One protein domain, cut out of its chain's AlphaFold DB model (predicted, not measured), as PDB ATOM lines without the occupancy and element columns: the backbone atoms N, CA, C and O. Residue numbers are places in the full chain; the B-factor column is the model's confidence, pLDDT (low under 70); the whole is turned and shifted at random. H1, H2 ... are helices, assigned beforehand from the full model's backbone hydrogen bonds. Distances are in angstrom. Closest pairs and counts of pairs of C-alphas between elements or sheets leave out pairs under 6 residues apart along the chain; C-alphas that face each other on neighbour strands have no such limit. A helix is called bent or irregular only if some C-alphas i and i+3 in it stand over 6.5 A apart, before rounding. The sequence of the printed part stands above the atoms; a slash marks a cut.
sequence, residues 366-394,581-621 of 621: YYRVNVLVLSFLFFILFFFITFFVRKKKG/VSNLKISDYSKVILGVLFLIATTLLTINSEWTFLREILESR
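This is residues 366 to 394 and 581 to 621 of the 621 residues of an uncharacterized protein of Candidatus Delongbacteria bacterium (UniProt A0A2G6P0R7). Two long helices, H2 and H1, meet near one end of each and spread from there as a V, and the short helix H3 sits between the two arms at the open end. The arms make the long axis, and the link of residues 608 to 611 folds the chain back from the end of H2 to H3. The printed part has 70 residues with three named helices, in the order H1, H2, H3 along the chain, and no named strand; the class is all helix. The whole is loose, with a radius of gyration of the C-alphas of 14.8 A, and elongated, spanning 47 by 27 by 17 A.

H2, the longest helix, holds residues 581 to 607 and measures 39.2 A from first to last C-alpha. It runs from C-alpha 581 at (24.065, 64.927, 29.422) to C-alpha 607 at (6.384, 38.780, 6.194). H1 holds residues 366 to 391, measures 37.7 A and begins with C-alpha 366 at (8.820, 29.789, 32.193). H1 is irregular: C-alphas 367 and 370 are 7.5 A apart. H3 holds residues 612 to 619, 9.9 A long, and ends with C-alpha 619 at (1.205, 40.047, 22.289).

H2 touches H1 with residues 582 to 590 alone, and H1 touches H2 with residues 382 to 390 alone. Their closest C-alphas, of Ser 582 and Val 389, are 5.9 A apart. The two run opposite ways at a steep tilt of 40 degrees. H2 and H3 only just touch, with 3 pairs of C-alphas within 8 A, and on H2 with residues 601 to 605 alone. The closest C-alphas there, of Ala 601 and Leu 614, are 6.2 A apart, and the tilt is steep at 60 degrees, opposite ways. H3 also touches H1, on H1 with residues 370 to 371 alone; the closest C-alphas, of Asn 370 and Ile 617, are 6.6 A apart. These two are about perpendicular, at 79 degrees. The helix packing is mostly crossed: of these three touching pairs, 0 are at a shallow tilt. Every O i to N i+4 pair is within hydrogen-bond range in H2 and H3; in H1 20 of 22 are.

The two C-alphas farthest apart, those of Gly 394 and Glu 610, are 46.8 A from each other. Residues 395 to 580 are not printed, and C-alphas 394 and 581 are 8.9 A apart across this cut, which lies in the link from H1 to H2. The link from H2 to H3 is tight, with 4 residues. Arg 621 is the chain's last residue. The mean pLDDT of the printed part is 70.5; 27 residues are under 70, among them residues 392 to 394 and 608 to 621, and the mean of H3 is 56.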
ATOM      1  N   TYR A 366       7.988  30.161  33.345       69.81
ATOM      2  CA  TYR A 366       8.820  29.789  32.193       69.81
ATOM      3  C   TYR A 366       8.288  30.323  30.856       69.81
ATOM      4  O   TYR A 366       9.060  30.689  29.973       69.81
ATOM      5  N   TYR A 367       6.968  30.472  30.724       68.62
ATOM      6  CA  TYR A 367       6.355  31.046  29.524       68.62
ATOM      7  C   TYR A 367       6.612  32.560  29.352       68.62
ATOM      8  O   TYR A 367       6.287  33.109  28.305       68.62
ATOM      9  N   ARG A 368       7.176  33.244  30.363       69.94
ATOM     10  CA  ARG A 368       7.579  34.665  30.316       69.94
ATOM     11  C   ARG A 368       9.096  34.859  30.209       69.94
ATOM     12  O   ARG A 368       9.593  35.962  30.434       69.94
ATOM     13  N   VAL A 369       9.855  33.811  29.874       75.38
ATOM     14  CA  VAL A 369      11.317  33.905  29.686       75.38
ATOM     15  C   VAL A 369      11.679  34.900  28.579       75.38
ATOM     16  O   VAL A 369      12.684  35.591  28.691       75.38
ATOM     17  N   ASN A 370      10.832  35.057  27.561       69.94
ATOM     18  CA  ASN A 370      10.965  36.107  26.548       69.94
ATOM     19  C   ASN A 370      11.011  37.525  27.160       69.94
ATOM     20  O   ASN A 370      11.866  38.323  26.781       69.94
ATOM     21  N   VAL A 371      10.154  37.818  28.144       72.94
ATOM     22  CA  VAL A 371      10.147  39.096  28.877       72.94
ATOM     23  C   VAL A 371      11.425  39.248  29.697       72.94
ATOM     24  O   VAL A 371      12.024  40.319  29.706       72.94
ATOM     25  N   LEU A 372      11.882  38.179  30.352       76.44
ATOM     26  CA  LEU A 372      13.133  38.199  31.111       76.44
ATOM     27  C   LEU A 372      14.340  38.492  30.206       76.44
ATOM     28  O   LEU A 372      15.151  39.356  30.529       76.44
ATOM     29  N   VAL A 373      14.436  37.817  29.058       80.12
ATOM     30  CA  VAL A 373      15.506  38.017  28.067       80.12
ATOM     31  C   VAL A 373      15.493  39.447  27.525       80.12
ATOM     32  O   VAL A 373      16.552  40.064  27.428       80.12
ATOM     33  N   LEU A 374      14.316  40.006  27.226       74.31
ATOM     34  CA  LEU A 374      14.190  41.403  26.801       74.31
ATOM     35  C   LEU A 374      14.610  42.385  27.887       74.31
ATOM     36  O   LEU A 374      15.325  43.339  27.590       74.31
ATOM     37  N   SER A 375      14.217  42.140  29.137       74.44
ATOM     38  CA  SER A 375      14.657  42.952  30.271       74.44
ATOM     39  C   SER A 375      16.180  42.920  30.405       74.44
ATOM     40  O   SER A 375      16.799  43.970  30.545       74.44
ATOM     41  N   PHE A 376      16.816  41.749  30.281       84.12
ATOM     42  CA  PHE A 376      18.280  41.639  30.295       84.12
ATOM     43  C   PHE A 376      18.942  42.355  29.115       84.12
ATOM     44  O   PHE A 376      19.915  43.075  29.321       84.12
ATOM     45  N   LEU A 377      18.415  42.208  27.896       80.69
ATOM     46  CA  LEU A 377      18.896  42.945  26.723       80.69
ATOM     47  C   LEU A 377      18.788  44.458  26.928       80.69
ATOM     48  O   LEU A 377      19.729  45.184  26.612       80.69
ATOM     49  N   PHE A 378      17.678  44.923  27.501       73.69
ATOM     50  CA  PHE A 378      17.481  46.323  27.852       73.69
ATOM     51  C   PHE A 378      18.514  46.793  28.882       73.69
ATOM     52  O   PHE A 378      19.138  47.831  28.675       73.69
ATOM     53  N   PHE A 379      18.774  46.015  29.938       78.69
ATOM     54  CA  PHE A 379      19.816  46.334  30.918       78.69
ATOM     55  C   PHE A 379      21.211  46.375  30.289       78.69
ATOM     56  O   PHE A 379      21.947  47.333  30.507       78.69
ATOM     57  N   ILE A 380      21.577  45.380  29.479       84.44
ATOM     58  CA  ILE A 380      22.875  45.339  28.789       84.44
ATOM     59  C   ILE A 380      23.036  46.570  27.902       84.44
ATOM     60  O   ILE A 380      24.074  47.226  27.943       84.44
ATOM     61  N   LEU A 381      22.001  46.915  27.137       73.06
ATOM     62  CA  LEU A 381      22.011  48.084  26.275       73.06
ATOM     63  C   LEU A 381      22.121  49.384  27.082       73.06
ATOM     64  O   LEU A 381      22.928  50.248  26.746       73.06
ATOM     65  N   PHE A 382      21.363  49.502  28.170       71.00
ATOM     66  CA  PHE A 382      21.419  50.636  29.086       71.00
ATOM     67  C   PHE A 382      22.833  50.826  29.657       71.00
ATOM     68  O   PHE A 382      23.395  51.921  29.571       71.00
ATOM     69  N   PHE A 383      23.452  49.761  30.175       78.44
ATOM     70  CA  PHE A 383      24.818  49.810  30.702       78.44
ATOM     71  C   PHE A 383      25.853  50.087  29.610       78.44
ATOM     72  O   PHE A 383      26.766  50.884  29.828       78.44
ATOM     73  N   PHE A 384      25.696  49.494  28.425       80.38
ATOM     74  CA  PHE A 384      26.572  49.729  27.279       80.38
ATOM     75  C   PHE A 384      26.546  51.197  26.839       80.38
ATOM     76  O   PHE A 384      27.605  51.815  26.707       80.38
ATOM     77  N   ILE A 385      25.355  51.786  26.682       69.31
ATOM     78  CA  ILE A 385      25.209  53.201  26.325       69.31
ATOM     79  C   ILE A 385      25.784  54.075  27.441       69.31
ATOM     80  O   ILE A 385      26.595  54.953  27.158       69.31
ATOM     81  N   THR A 386      25.445  53.807  28.705       69.12
ATOM     82  CA  THR A 386      25.961  54.571  29.853       69.12
ATOM     83  C   THR A 386      27.489  54.566  29.892       69.12
ATOM     84  O   THR A 386      28.113  55.611  30.072       69.12
ATOM     85  N   PHE A 387      28.115  53.407  29.677       75.50
ATOM     86  CA  PHE A 387      29.570  53.272  29.641       75.50
ATOM     87  C   PHE A 387      30.194  54.012  28.448       75.50
ATOM     88  O   PHE A 387      31.172  54.743  28.610       75.50
ATOM     89  N   PHE A 388      29.610  53.872  27.255       71.75
ATOM     90  CA  PHE A 388      30.095  54.523  26.037       71.75
ATOM     91  C   PHE A 388      30.020  56.052  26.125       71.75
ATOM     92  O   PHE A 388      30.955  56.759  25.750       71.75
ATOM     93  N   VAL A 389      28.918  56.559  26.668       65.88
ATOM     94  CA  VAL A 389      28.649  57.983  26.861       65.88
ATOM     95  C   VAL A 389      29.565  58.565  27.945       65.88
ATOM     96  O   VAL A 389      30.188  59.600  27.714       65.88
ATOM     97  N   ARG A 390      29.782  57.851  29.061       67.00
ATOM     98  CA  ARG A 390      30.764  58.235  30.096       67.00
ATOM     99  C   ARG A 390      32.195  58.337  29.573       67.00
ATOM    100  O   ARG A 390      32.966  59.143  30.089       67.00
ATOM    101  N   LYS A 391      32.563  57.541  28.564       72.00
ATOM    102  CA  LYS A 391      33.897  57.579  27.943       72.00
ATOM    103  C   LYS A 391      34.099  58.808  27.043       72.00
ATOM    104  O   LYS A 391      35.235  59.215  26.836       72.00
ATOM    105  N   LYS A 392      33.020  59.423  26.547       66.19
ATOM    106  CA  LYS A 392      33.032  60.612  25.675       66.19
ATOM    107  C   LYS A 392      32.785  61.924  26.442       66.19
ATOM    108  O   LYS A 392      32.033  62.772  25.966       66.19
ATOM    109  N   LYS A 393      33.370  62.084  27.641       57.62
ATOM    110  CA  LYS A 393      33.198  63.287  28.485       57.62
ATOM    111  C   LYS A 393      33.373  64.574  27.660       57.62
ATOM    112  O   LYS A 393      34.438  64.785  27.097       57.62
ATOM    113  N   GLY A 394      32.347  65.425  27.626       57.19
ATOM    114  CA  GLY A 394      32.411  66.780  27.055       57.19
ATOM    115  C   GLY A 394      32.093  66.916  25.559       57.19
ATOM    116  O   GLY A 394      31.530  67.933  25.176       57.19
ATOM    117  N   VAL A 581      23.903  65.151  30.869       77.31
ATOM    118  CA  VAL A 581      24.065  64.927  29.422       77.31
ATOM    119  C   VAL A 581      24.050  63.436  29.086       77.31
ATOM    120  O   VAL A 581      23.494  63.038  28.058       77.31
ATOM    121  N   SER A 582      24.610  62.594  29.960       72.12
ATOM    122  CA  SER A 582      24.598  61.152  29.737       72.12
ATOM    123  C   SER A 582      23.190  60.571  29.770       72.12
ATOM    124  O   SER A 582      22.831  59.794  28.885       72.12
ATOM    125  N   ASN A 583      22.379  60.981  30.746       75.44
ATOM    126  CA  ASN A 583      20.997  60.521  30.884       75.44
ATOM    127  C   ASN A 583      20.141  60.906  29.672       75.44
ATOM    128  O   ASN A 583      19.402  60.067  29.153       75.44
ATOM    129  N   LEU A 584      20.300  62.137  29.170       79.19
ATOM    130  CA  LEU A 584      19.622  62.591  27.954       79.19
ATOM    131  C   LEU A 584      19.974  61.695  26.754       79.19
ATOM    132  O   LEU A 584      19.088  61.192  26.067       79.19
ATOM    133  N   LYS A 585      21.266  61.407  26.552       78.69
ATOM    134  CA  LYS A 585      21.718  60.540  25.454       78.69
ATOM    135  C   LYS A 585      21.229  59.105  25.577       78.69
ATOM    136  O   LYS A 585      20.860  58.515  24.564       78.69
ATOM    137  N   ILE A 586      21.217  58.541  26.782       75.44
ATOM    138  CA  ILE A 586      20.680  57.194  27.010       75.44
ATOM    139  C   ILE A 586      19.202  57.138  26.627       75.44
ATOM    140  O   ILE A 586      18.798  56.200  25.939       75.44
ATOM    141  N   SER A 587      18.418  58.145  27.021       76.81
ATOM    142  CA  SER A 587      16.998  58.246  26.669       76.81
ATOM    143  C   SER A 587      16.796  58.281  25.151       76.81
ATOM    144  O   SER A 587      16.058  57.454  24.607       76.81
ATOM    145  N   ASP A 588      17.528  59.149  24.446       82.25
ATOM    146  CA  ASP A 588      17.438  59.288  22.987       82.25
ATOM    147  C   ASP A 588      17.830  57.994  22.255       82.25
ATOM    148  O   ASP A 588      17.091  57.507  21.396       82.25
ATOM    149  N   TYR A 589      18.970  57.391  22.613       80.25
ATOM    150  CA  TYR A 589      19.418  56.142  21.994       80.25
ATOM    151  C   TYR A 589      18.453  54.987  22.264       80.25
ATOM    152  O   TYR A 589      18.179  54.197  21.361       80.25
ATOM    153  N   SER A 590      17.900  54.905  23.476       74.38
ATOM    154  CA  SER A 590      16.924  53.868  23.827       74.38
ATOM    155  C   SER A 590      15.673  53.977  22.958       74.38
ATOM    156  O   SER A 590      15.209  52.963  22.441       74.38
ATOM    157  N   LYS A 591      15.166  55.191  22.714       79.62
ATOM    158  CA  LYS A 591      14.007  55.416  21.833       79.62
ATOM    159  C   LYS A 591      14.282  55.000  20.396       79.62
ATOM    160  O   LYS A 591      13.452  54.320  19.798       79.62
ATOM    161  N   VAL A 592      15.445  55.359  19.852       83.62
ATOM    162  CA  VAL A 592      15.832  54.965  18.487       83.62
ATOM    163  C   VAL A 592      15.924  53.446  18.375       83.62
ATOM    164  O   VAL A 592      15.369  52.863  17.447       83.62
ATOM    165  N   ILE A 593      16.577  52.791  19.335       78.88
ATOM    166  CA  ILE A 593      16.748  51.336  19.320       78.88
ATOM    167  C   ILE A 593      15.405  50.626  19.471       78.88
ATOM    168  O   ILE A 593      15.117  49.713  18.699       78.88
ATOM    169  N   LEU A 594      14.556  51.067  20.401       78.00
ATOM    170  CA  LEU A 594      13.202  50.535  20.548       78.00
ATOM    171  C   LEU A 594      12.376  50.748  19.276       78.00
ATOM    172  O   LEU A 594      11.695  49.822  18.848       78.00
ATOM    173  N   GLY A 595      12.480  51.911  18.630       81.38
ATOM    174  CA  GLY A 595      11.817  52.187  17.355       81.38
ATOM    175  C   GLY A 595      12.273  51.250  16.232       81.38
ATOM    176  O   GLY A 595      11.439  50.690  15.519       81.38
ATOM    177  N   VAL A 596      13.581  51.009  16.109       83.25
ATOM    178  CA  VAL A 596      14.144  50.065  15.129       83.25
ATOM    179  C   VAL A 596      13.701  48.634  15.427       83.25
ATOM    180  O   VAL A 596      13.238  47.942  14.522       83.25
ATOM    181  N   LEU A 597      13.783  48.191  16.684       77.94
ATOM    182  CA  LEU A 597      13.312  46.867  17.096       77.94
ATOM    183  C   LEU A 597      11.820  46.690  16.813       77.94
ATOM    184  O   LEU A 597      11.414  45.637  16.327       77.94
ATOM    185  N   PHE A 598      11.014  47.724  17.055       77.19
ATOM    186  CA  PHE A 598       9.583  47.711  16.772       77.19
ATOM    187  C   PHE A 598       9.303  47.591  15.271       77.19
ATOM    188  O   PHE A 598       8.450  46.802  14.858       77.19
ATOM    189  N   LEU A 599      10.053  48.316  14.439       83.00
ATOM    190  CA  LEU A 599       9.930  48.263  12.983       83.00
ATOM    191  C   LEU A 599      10.371  46.906  12.421       83.00
ATOM    192  O   LEU A 599       9.669  46.333  11.586       83.00
ATOM    193  N   ILE A 600      11.478  46.351  12.924       78.75
ATOM    194  CA  ILE A 600      11.946  45.000  12.588       78.75
ATOM    195  C   ILE A 600      10.895  43.966  12.992       78.75
ATOM    196  O   ILE A 600      10.494  43.153  12.164       78.75
ATOM    197  N   ALA A 601      10.402  44.016  14.231       70.12
ATOM    198  CA  ALA A 601       9.404  43.075  14.726       70.12
ATOM    199  C   ALA A 601       8.106  43.145  13.905       70.12
ATOM    200  O   ALA A 601       7.581  42.111  13.494       70.12
ATOM    201  N   THR A 602       7.635  44.352  13.586       74.62
ATOM    202  CA  THR A 602       6.448  44.574  12.746       74.62
ATOM    203  C   THR A 602       6.651  44.022  11.334       74.62
ATOM    204  O   THR A 602       5.785  43.320  10.809       74.62
ATOM    205  N   THR A 603       7.810  44.280  10.726       78.00
ATOM    206  CA  THR A 603       8.143  43.798   9.376       78.00
ATOM    207  C   THR A 603       8.233  42.273   9.345       78.00
ATOM    208  O   THR A 603       7.624  41.636   8.488       78.00
ATOM    209  N   LEU A 604       8.917  41.670  10.318       68.62
ATOM    210  CA  LEU A 604       9.063  40.218  10.426       68.62
ATOM    211  C   LEU A 604       7.716  39.520  10.651       68.62
ATOM    212  O   LEU A 604       7.443  38.519   9.992       68.62
ATOM    213  N   LEU A 605       6.842  40.075  11.499       67.88
ATOM    214  CA  LEU A 605       5.481  39.561  11.676       67.88
ATOM    215  C   LEU A 605       4.623  39.683  10.415       67.88
ATOM    216  O   LEU A 605       3.784  38.819  10.164       67.88
ATOM    217  N   THR A 606       4.825  40.745   9.634       74.00
ATOM    218  CA  THR A 606       4.086  40.977   8.385       74.00
ATOM    219  C   THR A 606       4.525  40.003   7.289       74.00
ATOM    220  O   THR A 606       3.683  39.495   6.554       74.00
ATOM    221  N   ILE A 607       5.825  39.699   7.200       72.06
ATOM    222  CA  ILE A 607       6.384  38.780   6.194       72.06
ATOM    223  C   ILE A 607       6.083  37.317   6.541       72.06
ATOM    224  O   ILE A 607       5.805  36.517   5.649       72.06
ATOM    225  N   ASN A 608       6.135  36.938   7.821       54.19
ATOM    226  CA  ASN A 608       5.848  35.570   8.234       54.19
ATOM    227  C   ASN A 608       5.234  35.517   9.645       54.19
ATOM    228  O   ASN A 608       5.910  35.687  10.659       54.19
ATOM    229  N   SER A 609       3.941  35.181   9.703       56.06
ATOM    230  CA  SER A 609       3.164  35.046  10.946       56.06
ATOM    231  C   SER A 609       3.627  33.893  11.858       56.06
ATOM    232  O   SER A 609       3.094  33.765  12.966       56.06
ATOM    233  N   GLU A 610       4.546  33.026  11.420       53.41
ATOM    234  CA  GLU A 610       4.992  31.861  12.195       53.41
ATOM    235  C   GLU A 610       6.125  32.149  13.192       53.41
ATOM    236  O   GLU A 610       6.482  31.260  13.964       53.41
ATOM    237  N   TRP A 611       6.670  33.372  13.238       57.00
ATOM    238  CA  TRP A 611       7.684  33.766  14.225       57.00
ATOM    239  C   TRP A 611       7.041  33.949  15.606       57.00
ATOM    240  O   TRP A 611       6.740  35.063  16.038       57.00
ATOM    241  N   THR A 612       6.810  32.833  16.300       55.59
ATOM    242  CA  THR A 612       6.132  32.794  17.604       55.59
ATOM    243  C   THR A 612       6.846  33.643  18.649       55.59
ATOM    244  O   THR A 612       6.175  34.347  19.387       55.59
ATOM    245  N   PHE A 613       8.181  33.692  18.638       58.53
ATOM    246  CA  PHE A 613       8.971  34.496  19.580       58.53
ATOM    247  C   PHE A 613       8.672  36.006  19.502       58.53
ATOM    248  O   PHE A 613       8.373  36.634  20.514       58.53
ATOM    249  N   LEU A 614       8.701  36.600  18.299       56.59
ATOM    250  CA  LEU A 614       8.420  38.034  18.110       56.59
ATOM    251  C   LEU A 614       6.947  38.361  18.355       56.59
ATOM    252  O   LEU A 614       6.615  39.429  18.871       56.59
ATOM    253  N   ARG A 615       6.060  37.422  18.017       55.88
ATOM    254  CA  ARG A 615       4.630  37.546  18.279       55.88
ATOM    255  C   ARG A 615       4.323  37.501  19.773       55.88
ATOM    256  O   ARG A 615       3.568  38.337  20.241       55.88
ATOM    257  N   GLU A 616       4.927  36.583  20.519       57.69
ATOM    258  CA  GLU A 616       4.773  36.462  21.975       57.69
ATOM    259  C   GLU A 616       5.306  37.693  22.715       57.69
ATOM    260  O   GLU A 616       4.738  38.079  23.731       57.69
ATOM    261  N   ILE A 617       6.351  38.340  22.191       57.16
ATOM    262  CA  ILE A 617       6.867  39.616  22.706       57.16
ATOM    263  C   ILE A 617       5.877  40.767  22.481       57.16
ATOM    264  O   ILE A 617       5.680  41.594  23.364       57.16
ATOM    265  N   LEU A 618       5.251  40.844  21.304       56.81
ATOM    266  CA  LEU A 618       4.315  41.926  20.968       56.81
ATOM    267  C   LEU A 618       2.898  41.700  21.523       56.81
ATOM    268  O   LEU A 618       2.162  42.658  21.755       56.81
ATOM    269  N   GLU A 619       2.501  40.444  21.729       50.88
ATOM    270  CA  GLU A 619       1.205  40.047  22.289       50.88
ATOM    271  C   GLU A 619       1.240  39.856  23.815       50.88
ATOM    272  O   GLU A 619       0.177  39.614  24.393       50.88
ATOM    273  N   SER A 620       2.402  39.985  24.480       46.09
ATOM    274  CA  SER A 620       2.482  39.968  25.946       46.09
ATOM    275  C   SER A 620       1.766  41.193  26.521       46.09
ATOM    276  O   SER A 620       2.355  42.259  26.700       46.09
ATOM    277  N   ARG A 621       0.462  41.045  26.751       33.53
ATOM    278  CA  ARG A 621      -0.362  41.938  27.563       33.53
ATOM    279  C   ARG A 621      -0.300  41.555  29.032       33.53
ATOM    280  O   ARG A 621      -0.241  40.338  29.330       33.53
TER     281      ARG A 621